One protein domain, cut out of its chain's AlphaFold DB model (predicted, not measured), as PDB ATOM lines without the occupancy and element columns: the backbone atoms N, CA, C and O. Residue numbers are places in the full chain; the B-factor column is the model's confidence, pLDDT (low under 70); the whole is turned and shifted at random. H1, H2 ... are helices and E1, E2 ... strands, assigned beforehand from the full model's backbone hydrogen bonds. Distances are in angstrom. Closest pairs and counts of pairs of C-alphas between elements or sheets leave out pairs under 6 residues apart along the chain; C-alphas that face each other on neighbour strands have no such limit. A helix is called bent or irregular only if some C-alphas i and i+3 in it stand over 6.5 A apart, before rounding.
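What this domain is: This is residues 266 to 331 of the 517 residues of an uncharacterized protein of Caenorhabditis tropicalis (UniProt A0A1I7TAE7). A strongly twisted sheet of four strands makes a wall, and two helices, H1 and H2, stand up from the same face of it, apart from each other, with the opposite face bare of named helices. The short helix H3 lies beyond them, near both, and the chain returns from it to the sheet's edge as E4. The printed part has 66 residues, with three named helices and four named strands in the order E1 E2 H1 E3 H2 H3 E4; the sheet runs E3 E2 E1 E4 and is mixed, and the class is mixed, helices and strands. The whole is compact and rounded, with a radius of gyration of the C-alphas of 11.9 A and spans of 35 by 31 by 19 A.

How they stand to each other: Begin with the inner strands E1, residues 266 to 271, and E2, residues 274 to 278, an antiparallel hairpin with N 269 and O 276 2.8 A apart, within hydrogen-bond range. Beside E1, find the edge strand E4, residues 324 to 329, parallel to it, with N 268 and O 326 at 2.8 A. Beside E2, the other edge strand E3, residues 302 to 307, is antiparallel, with N 306 and O 277 at 2.9 A. H1, residues 279 to 290, is on the sheet over E1 at a height of 9.8 A; its closest C-alphas to E1 are those of Glu 281 and Leu 266, 6.5 A apart. H2, residues 308 to 315, is on the same face, only just over E2, on which 3 of its C-alphas fall, at a height of 10.3 A; the closest C-alphas are those of Leu 308 and Arg 275, 5.6 A apart. H3, residues 317 to 320, is not on the sheet; it is close to H2 but not clearly touching, Leu 312 and Tyr 319 having the closest C-alphas at 7.2 A. E3, H2, H3 and E4 form a split strand-helix-strand unit, two strands running the same way with E2 and E1 between them in the sheet, and its crossover is right-handed. In H1 and H2 every O i to N i+4 pair is within hydrogen-bond range; H3 is too short for such a pair, and its one O i to N i+3 pair is not within range.

Where its parts are: Find C-alpha 266 at (-21.052, 38.492, 10.373), where E1 begins; it runs 15.7 A, and E2 returns over 12.6 A. From C-alpha 279 at (-17.120, 46.142, 5.092), H1 runs 16.1 A. E3 also measures 16.1 A, H2 10.7 A, and H3 6.9 A from C-alpha 317 to C-alpha 320, only just irregular. E4 runs 16.3 A to C-alpha 329 at (-13.644, 29.039, 3.226).

The domain as a whole: The C-alphas farthest apart are those of Gly 291 and Asp 331, at 35.1 A. The printed part has no cut. Look at the 11 residues between H1 and E3 for the one long link; the other links are tight. The mean pLDDT of the printed part is 88.3, and residues 297 to 298 in that long link are under 70.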
ATOM      1  N   LEU A 266     -22.068  37.905  11.237       93.44
ATOM      2  CA  LEU A 266     -21.052  38.492  10.373       93.44
ATOM      3  C   LEU A 266     -20.245  37.382   9.713       93.44
ATOM      4  O   LEU A 266     -19.669  36.535  10.396       93.44
ATOM      5  N   ARG A 267     -20.185  37.376   8.380       93.62
ATOM      6  CA  ARG A 267     -19.419  36.358   7.659       93.62
ATOM      7  C   ARG A 267     -17.937  36.699   7.668       93.62
ATOM      8  O   ARG A 267     -17.537  37.820   7.352       93.62
ATOM      9  N   VAL A 268     -17.130  35.699   7.997       94.38
ATOM     10  CA  VAL A 268     -15.672  35.753   7.943       94.38
ATOM     11  C   VAL A 268     -15.200  34.803   6.851       94.38
ATOM     12  O   VAL A 268     -15.379  33.588   6.928       94.38
ATOM     13  N   PHE A 269     -14.588  35.363   5.817       92.00
ATOM     14  CA  PHE A 269     -14.063  34.623   4.685       92.00
ATOM     15  C   PHE A 269     -12.609  34.241   4.940       92.00
ATOM     16  O   PHE A 269     -11.714  35.088   4.937       92.00
ATOM     17  N   ASN A 270     -12.372  32.950   5.140       89.56
ATOM     18  CA  ASN A 270     -11.033  32.391   5.202       89.56
ATOM     19  C   ASN A 270     -10.481  32.291   3.778       89.56
ATOM     20  O   ASN A 270     -10.998  31.532   2.952       89.56
ATOM     21  N   TYR A 271      -9.429  33.055   3.498       84.56
ATOM     22  CA  TYR A 271      -8.746  33.055   2.212       84.56
ATOM     23  C   TYR A 271      -7.233  32.979   2.424       84.56
ATOM     24  O   TYR A 271      -6.596  33.942   2.851       84.56
ATOM     25  N   ASN A 272      -6.641  31.824   2.116       78.12
ATOM     26  CA  ASN A 272      -5.274  31.478   2.520       78.12
ATOM     27  C   ASN A 272      -5.083  31.629   4.042       78.12
ATOM     28  O   ASN A 272      -5.700  30.908   4.818       78.12
ATOM     29  N   GLN A 273      -4.211  32.548   4.459       80.56
ATOM     30  CA  GLN A 273      -3.941  32.870   5.862       80.56
ATOM     31  C   GLN A 273      -4.774  34.063   6.355       80.56
ATOM     32  O   GLN A 273      -4.731  34.373   7.539       80.56
ATOM     33  N   LEU A 274      -5.527  34.719   5.465       86.06
ATOM     34  CA  LEU A 274      -6.305  35.911   5.780       86.06
ATOM     35  C   LEU A 274      -7.711  35.531   6.249       86.06
ATOM     36  O   LEU A 274      -8.340  34.618   5.706       86.06
ATOM     37  N   ARG A 275      -8.218  36.292   7.221       92.12
ATOM     38  CA  ARG A 275      -9.609  36.239   7.689       92.12
ATOM     39  C   ARG A 275     -10.285  37.546   7.326       92.12
ATOM     40  O   ARG A 275     -10.086  38.551   7.998       92.12
ATOM     41  N   LEU A 276     -11.036  37.544   6.237       92.94
ATOM     42  CA  LEU A 276     -11.565  38.756   5.624       92.94
ATOM     43  C   LEU A 276     -13.030  38.955   5.995       92.94
ATOM     44  O   LEU A 276     -13.824  38.020   5.946       92.94
ATOM     45  N   VAL A 277     -13.400  40.189   6.302       94.00
ATOM     46  CA  VAL A 277     -14.780  40.602   6.551       94.00
ATOM     47  C   VAL A 277     -15.174  41.617   5.489       94.00
ATOM     48  O   VAL A 277     -14.419  42.550   5.221       94.00
ATOM     49  N   MET A 278     -16.351  41.461   4.882       92.88
ATOM     50  CA  MET A 278     -16.887  42.481   3.978       92.88
ATOM     51  C   MET A 278     -17.314  43.713   4.773       92.88
ATOM     52  O   MET A 278     -18.083  43.609   5.727       92.88
ATOM     53  N   THR A 279     -16.848  44.892   4.366       91.81
ATOM     54  CA  THR A 279     -17.120  46.142   5.092       91.81
ATOM     55  C   THR A 279     -18.599  46.510   5.090       91.81
ATOM     56  O   THR A 279     -19.076  47.081   6.067       91.81
ATOM     57  N   ASP A 280     -19.318  46.166   4.017       89.94
ATOM     58  CA  ASP A 280     -20.765  46.373   3.920       89.94
ATOM     59  C   ASP A 280     -21.503  45.542   4.977       89.94
ATOM     60  O   ASP A 280     -22.275  46.086   5.759       89.94
ATOM     61  N   GLU A 281     -21.167  44.254   5.097       91.88
ATOM     62  CA  GLU A 281     -21.773  43.372   6.106       91.88
ATOM     63  C   GLU A 281     -21.418  43.791   7.533       91.88
ATOM     64  O   GLU A 281     -22.271  43.743   8.417       91.88
ATOM     65  N   LEU A 282     -20.176  44.235   7.757       93.00
ATOM     66  CA  LEU A 282     -19.750  44.771   9.048       93.00
ATOM     67  C   LEU A 282     -20.536  46.034   9.416       93.00
ATOM     68  O   LEU A 282     -20.979  46.173  10.552       93.00
ATOM     69  N   THR A 283     -20.703  46.960   8.472       91.44
ATOM     70  CA  THR A 283     -21.431  48.212   8.719       91.44
ATOM     71  C   THR A 283     -22.893  47.915   9.032       91.44
ATOM     72  O   THR A 283     -23.416  48.418  10.024       91.44
ATOM     73  N   ASP A 284     -23.526  47.033   8.256       89.88
ATOM     74  CA  ASP A 284     -24.922  46.638   8.450       89.88
ATOM     75  C   ASP A 284     -25.150  45.978   9.819       89.88
ATOM     76  O   ASP A 284     -26.081  46.351  10.538       89.88
ATOM     77  N   VAL A 285     -24.287  45.039  10.227       91.75
ATOM     78  CA  VAL A 285     -24.451  44.349  11.517       91.75
ATOM     79  C   VAL A 285     -24.178  45.271  12.708       91.75
ATOM     80  O   VAL A 285     -24.864  45.179  13.728       91.75
ATOM     81  N   ILE A 286     -23.219  46.195  12.593       92.50
ATOM     82  CA  ILE A 286     -22.925  47.173  13.647       92.50
ATOM     83  C   ILE A 286     -24.051  48.203  13.759       92.50
ATOM     84  O   ILE A 286     -24.484  48.500  14.871       92.50
ATOM     85  N   ASN A 287     -24.583  48.678  12.632       90.44
ATOM     86  CA  ASN A 287     -25.770  49.528  12.605       90.44
ATOM     87  C   ASN A 287     -26.952  48.863  13.304       90.44
ATOM     88  O   ASN A 287     -27.595  49.473  14.158       90.44
ATOM     89  N   GLN A 288     -27.186  47.583  13.010       89.19
ATOM     90  CA  GLN A 288     -28.230  46.810  13.667       89.19
ATOM     91  C   GLN A 288     -27.973  46.657  15.177       89.19
ATOM     92  O   GLN A 288     -28.910  46.775  15.966       89.19
ATOM     93  N   LYS A 289     -26.721  46.429  15.594       90.81
ATOM     94  CA  LYS A 289     -26.327  46.305  17.008       90.81
ATOM     95  C   LYS A 289     -26.505  47.611  17.791       90.81
ATOM     96  O   LYS A 289     -26.922  47.570  18.944       90.81
ATOM     97  N   LEU A 290     -26.159  48.751  17.192       89.38
ATOM     98  CA  LEU A 290     -26.127  50.059  17.859       89.38
ATOM     99  C   LEU A 290     -27.393  50.902  17.639       89.38
ATOM    100  O   LEU A 290     -27.554  51.931  18.291       89.38
ATOM    101  N   GLY A 291     -28.284  50.490  16.734       86.56
ATOM    102  CA  GLY A 291     -29.445  51.287  16.335       86.56
ATOM    103  C   GLY A 291     -29.068  52.527  15.515       86.56
ATOM    104  O   GLY A 291     -29.750  53.548  15.594       86.56
ATOM    105  N   THR A 292     -27.968  52.461  14.762       88.69
ATOM    106  CA  THR A 292     -27.472  53.548  13.903       88.69
ATOM    107  C   THR A 292     -27.789  53.284  12.433       88.69
ATOM    108  O   THR A 292     -28.114  52.167  12.049       88.69
ATOM    109  N   ASN A 293     -27.685  54.320  11.598       83.62
ATOM    110  CA  ASN A 293     -27.883  54.239  10.146       83.62
ATOM    111  C   ASN A 293     -26.671  54.829   9.410       83.62
ATOM    112  O   ASN A 293     -26.805  55.735   8.585       83.62
ATOM    113  N   GLU A 294     -25.465  54.372   9.749       85.00
ATOM    114  CA  GLU A 294     -24.273  54.771   9.005       85.00
ATOM    115  C   GLU A 294     -24.330  54.195   7.589       85.00
ATOM    116  O   GLU A 294     -24.564  53.004   7.395       85.00
ATOM    117  N   ALA A 295     -24.124  55.040   6.581       78.12
ATOM    118  CA  ALA A 295     -24.105  54.575   5.202       78.12
ATOM    119  C   ALA A 295     -22.885  53.677   4.972       78.12
ATOM    120  O   ALA A 295     -21.748  54.095   5.220       78.12
ATOM    121  N   SER A 296     -23.107  52.474   4.438       73.25
ATOM    122  CA  SER A 296     -21.980  51.647   4.028       73.25
ATOM    123  C   SER A 296     -21.192  52.317   2.904       73.25
ATOM    124  O   SER A 296     -21.758  52.861   1.950       73.25
ATOM    125  N   LYS A 297     -19.863  52.209   2.969       66.56
ATOM    126  CA  LYS A 297     -18.955  52.562   1.873       66.56
ATOM    127  C   LYS A 297     -18.991  51.482   0.787       66.56
ATOM    128  O   LYS A 297     -17.967  50.882   0.467       66.56
ATOM    129  N   SER A 298     -20.169  51.233   0.222       65.31
ATOM    130  CA  SER A 298     -20.315  50.261  -0.856       65.31
ATOM    131  C   SER A 298     -19.956  50.908  -2.194       65.31
ATOM    132  O   SER A 298     -20.405  52.009  -2.523       65.31
ATOM    133  N   SER A 299     -19.124  50.233  -2.982       77.62
ATOM    134  CA  SER A 299     -18.889  50.602  -4.375       77.62
ATOM    135  C   SER A 299     -19.969  49.963  -5.246       77.62
ATOM    136  O   SER A 299     -20.414  48.841  -4.992       77.62
ATOM    137  N   GLU A 300     -20.378  50.621  -6.333       81.94
ATOM    138  CA  GLU A 300     -21.242  49.984  -7.341       81.94
ATOM    139  C   GLU A 300     -20.591  48.735  -7.952       81.94
ATOM    140  O   GLU A 300     -21.282  47.834  -8.422       81.94
ATOM    141  N   LYS A 301     -19.254  48.671  -7.944       87.81
ATOM    142  CA  LYS A 301     -18.490  47.586  -8.564       87.81
ATOM    143  C   LYS A 301     -18.019  46.531  -7.572       87.81
ATOM    144  O   LYS A 301     -17.960  45.358  -7.942       87.81
ATOM    145  N   TYR A 302     -17.679  46.937  -6.351       90.06
ATOM    146  CA  TYR A 302     -17.007  46.072  -5.381       90.06
ATOM    147  C   TYR A 302     -17.669  46.103  -4.015       90.06
ATOM    148  O   TYR A 302     -18.209  47.125  -3.594       90.06
ATOM    149  N   SER A 303     -17.519  44.994  -3.303       89.81
ATOM    150  CA  SER A 303     -17.557  44.967  -1.850       89.81
ATOM    151  C   SER A 303     -16.119  44.935  -1.341       89.81
ATOM    152  O   SER A 303     -15.324  44.071  -1.730       89.81
ATOM    153  N   LEU A 304     -15.778  45.932  -0.528       91.00
ATOM    154  CA  LEU A 304     -14.464  46.051   0.093       91.00
ATOM    155  C   LEU A 304     -14.369  45.096   1.281       91.00
ATOM    156  O   LEU A 304     -15.386  44.671   1.838       91.00
ATOM    157  N   THR A 305     -13.143  44.762   1.667       91.50
ATOM    158  CA  THR A 305     -12.901  43.938   2.850       91.50
ATOM    159  C   THR A 305     -11.917  44.593   3.800       91.50
ATOM    160  O   THR A 305     -11.135  45.462   3.418       91.50
ATOM    161  N   ILE A 306     -11.971  44.145   5.045       92.06
ATOM    162  CA  ILE A 306     -11.009  44.440   6.096       92.06
ATOM    163  C   ILE A 306     -10.623  43.119   6.764       92.06
ATOM    164  O   ILE A 306     -11.444  42.200   6.856       92.06
ATOM    165  N   GLU A 307      -9.372  42.988   7.194       92.94
ATOM    166  CA  GLU A 307      -8.948  41.807   7.936       92.94
ATOM    167  C   GLU A 307      -9.548  41.824   9.350       92.94
ATOM    168  O   GLU A 307      -9.563  42.850  10.028       92.94
ATOM    169  N   LEU A 308     -10.038  40.675   9.816       93.69
ATOM    170  CA  LEU A 308     -10.641  40.536  11.141       93.69
ATOM    171  C   LEU A 308      -9.671  40.974  12.251       93.69
ATOM    172  O   LEU A 308     -10.096  41.622  13.202       93.69
ATOM    173  N   GLY A 309      -8.378  40.665  12.108       91.88
ATOM    174  CA  GLY A 309      -7.335  41.109  13.037       91.88
ATOM    175  C   GLY A 309      -7.272  42.632  13.166       91.88
ATOM    176  O   GLY A 309      -7.300  43.143  14.281       91.88
ATOM    177  N   GLU A 310      -7.316  43.362  12.045       92.75
ATOM    178  CA  GLU A 310      -7.302  44.833  12.039       92.75
ATOM    179  C   GLU A 310      -8.523  45.431  12.753       92.75
ATOM    180  O   GLU A 310      -8.406  46.449  13.440       92.75
ATOM    181  N   ILE A 311      -9.700  44.803  12.629       92.50
ATOM    182  CA  ILE A 311     -10.900  45.224  13.371       92.50
ATOM    183  C   ILE A 311     -10.645  45.095  14.878       92.50
ATOM    184  O   ILE A 311     -10.888  46.040  15.629       92.50
ATOM    185  N   LEU A 312     -10.160  43.932  15.319       92.12
ATOM    186  CA  LEU A 312      -9.963  43.633  16.739       92.12
ATOM    187  C   LEU A 312      -8.846  44.482  17.359       92.12
ATOM    188  O   LEU A 312      -8.981  44.920  18.498       92.12
ATOM    189  N   GLU A 313      -7.777  44.761  16.616       93.19
ATOM    190  CA  GLU A 313      -6.702  45.654  17.055       93.19
ATOM    191  C   GLU A 313      -7.185  47.099  17.207       93.19
ATOM    192  O   GLU A 313      -6.863  47.769  18.188       93.19
ATOM    193  N   LYS A 314      -7.982  47.587  16.248       92.81
ATOM    194  CA  LYS A 314      -8.425  48.983  16.218       92.81
ATOM    195  C   LYS A 314      -9.552  49.285  17.205       92.81
ATOM    196  O   LYS A 314      -9.570  50.369  17.786       92.81
ATOM    197  N   TYR A 315     -10.508  48.370  17.350       90.88
ATOM    198  CA  TYR A 315     -11.737  48.595  18.120       90.88
ATOM    199  C   TYR A 315     -11.815  47.762  19.412       90.88
ATOM    200  O   TYR A 315     -12.712  47.982  20.225       90.88
ATOM    201  N   GLY A 316     -10.864  46.849  19.632       88.44
ATOM    202  CA  GLY A 316     -10.816  45.949  20.783       88.44
ATOM    203  C   GLY A 316     -11.587  44.643  20.568       88.44
ATOM    204  O   GLY A 316     -12.492  44.555  19.735       88.44
ATOM    205  N   SER A 317     -11.257  43.621  21.368       83.62
ATOM    206  CA  SER A 317     -11.872  42.284  21.294       83.62
ATOM    207  C   SER A 317     -13.391  42.302  21.457       83.62
ATOM    208  O   SER A 317     -14.088  41.532  20.808       83.62
ATOM    209  N   ASN A 318     -13.894  43.225  22.276       87.75
ATOM    210  CA  ASN A 318     -15.300  43.279  22.670       87.75
ATOM    211  C   ASN A 318     -16.192  43.969  21.622       87.75
ATOM    212  O   ASN A 318     -17.417  44.008  21.751       87.75
ATOM    213  N   TYR A 319     -15.600  44.547  20.569       90.19
ATOM    214  CA  TYR A 319     -16.345  45.271  19.538       90.19
ATOM    215  C   TYR A 319     -17.389  44.377  18.852       90.19
ATOM    216  O   TYR A 319     -18.523  44.799  18.598       90.19
ATOM    217  N   LEU A 320     -17.033  43.110  18.635       91.56
ATOM    218  CA  LEU A 320     -17.877  42.104  17.992       91.56
ATOM    219  C   LEU A 320     -18.682  41.255  18.992       91.56
ATOM    220  O   LEU A 320     -19.346  40.310  18.578       91.56
ATOM    221  N   ASP A 321     -18.689  41.600  20.286       90.94
ATOM    222  CA  ASP A 321     -19.452  40.850  21.292       90.94
ATOM    223  C   ASP A 321     -20.944  40.811  20.947       90.94
ATOM    224  O   ASP A 321     -21.539  41.827  20.568       90.94
ATOM    225  N   GLY A 322     -21.558  39.636  21.085       89.19
ATOM    226  CA  GLY A 322     -22.963  39.416  20.738       89.19
ATOM    227  C   GLY A 322     -23.249  39.319  19.234       89.19
ATOM    228  O   GLY A 322     -24.419  39.308  18.859       89.19
ATOM    229  N   ILE A 323     -22.216  39.255  18.386       93.31
ATOM    230  CA  ILE A 323     -22.329  38.971  16.950       93.31
ATOM    231  C   ILE A 323     -21.775  37.569  16.677       93.31
ATOM    232  O   ILE A 323     -20.617  37.282  16.985       93.31
ATOM    233  N   ASP A 324     -22.576  36.712  16.050       92.69
ATOM    234  CA  ASP A 324     -22.143  35.381  15.623       92.69
ATOM    235  C   ASP A 324     -21.233  35.488  14.386       92.69
ATOM    236  O   ASP A 324     -21.658  35.904  13.303       92.69
ATOM    237  N   LEU A 325     -19.959  35.110  14.527       94.38
ATOM    238  CA  LEU A 325     -19.012  35.076  13.408       94.38
ATOM    239  C   LEU A 325     -19.157  33.767  12.630       94.38
ATOM    240  O   LEU A 325     -18.857  32.702  13.164       94.38
ATOM    241  N   LEU A 326     -19.576  33.851  11.369       93.94
ATOM    242  CA  LEU A 326     -19.813  32.696  10.502       93.94
ATOM    243  C   LEU A 326     -18.640  32.501   9.543       93.94
ATOM    244  O   LEU A 326     -18.459  33.276   8.603       93.94
ATOM    245  N   PHE A 327     -17.850  31.455   9.756       91.12
ATOM    246  CA  PHE A 327     -16.663  31.194   8.950       91.12
ATOM    247  C   PHE A 327     -17.008  30.439   7.662       91.12
ATOM    248  O   PHE A 327     -17.658  29.391   7.680       91.12
ATOM    249  N   SER A 328     -16.527  30.963   6.535       87.19
ATOM    250  CA  SER A 328     -16.643  30.349   5.212       87.19
ATOM    251  C   SER A 328     -15.283  30.318   4.526       87.19
ATOM    252  O   SER A 328     -14.547  31.303   4.557       87.19
ATOM    253  N   THR A 329     -14.932  29.194   3.909       84.88
ATOM    254  CA  THR A 329     -13.644  29.039   3.226       84.88
ATOM    255  C   THR A 329     -13.799  29.315   1.740       84.88
ATOM    256  O   THR A 329     -14.621  28.702   1.063       84.88
ATOM    257  N   ILE A 330     -12.965  30.212   1.218       80.88
ATOM    258  CA  ILE A 330     -12.860  30.462  -0.218       80.88
ATOM    259  C   ILE A 330     -11.724  29.598  -0.755       80.88
ATOM    260  O   ILE A 330     -10.545  29.904  -0.570       80.88
ATOM    261  N   ASP A 331     -12.091  28.507  -1.419       71.94
ATOM    262  CA  ASP A 331     -11.129  27.604  -2.038       71.94
ATOM    263  C   ASP A 331     -10.582  28.177  -3.359       71.94
ATOM    264  O   ASP A 331     -11.334  28.602  -4.239       71.94
TER     265      ASP A 331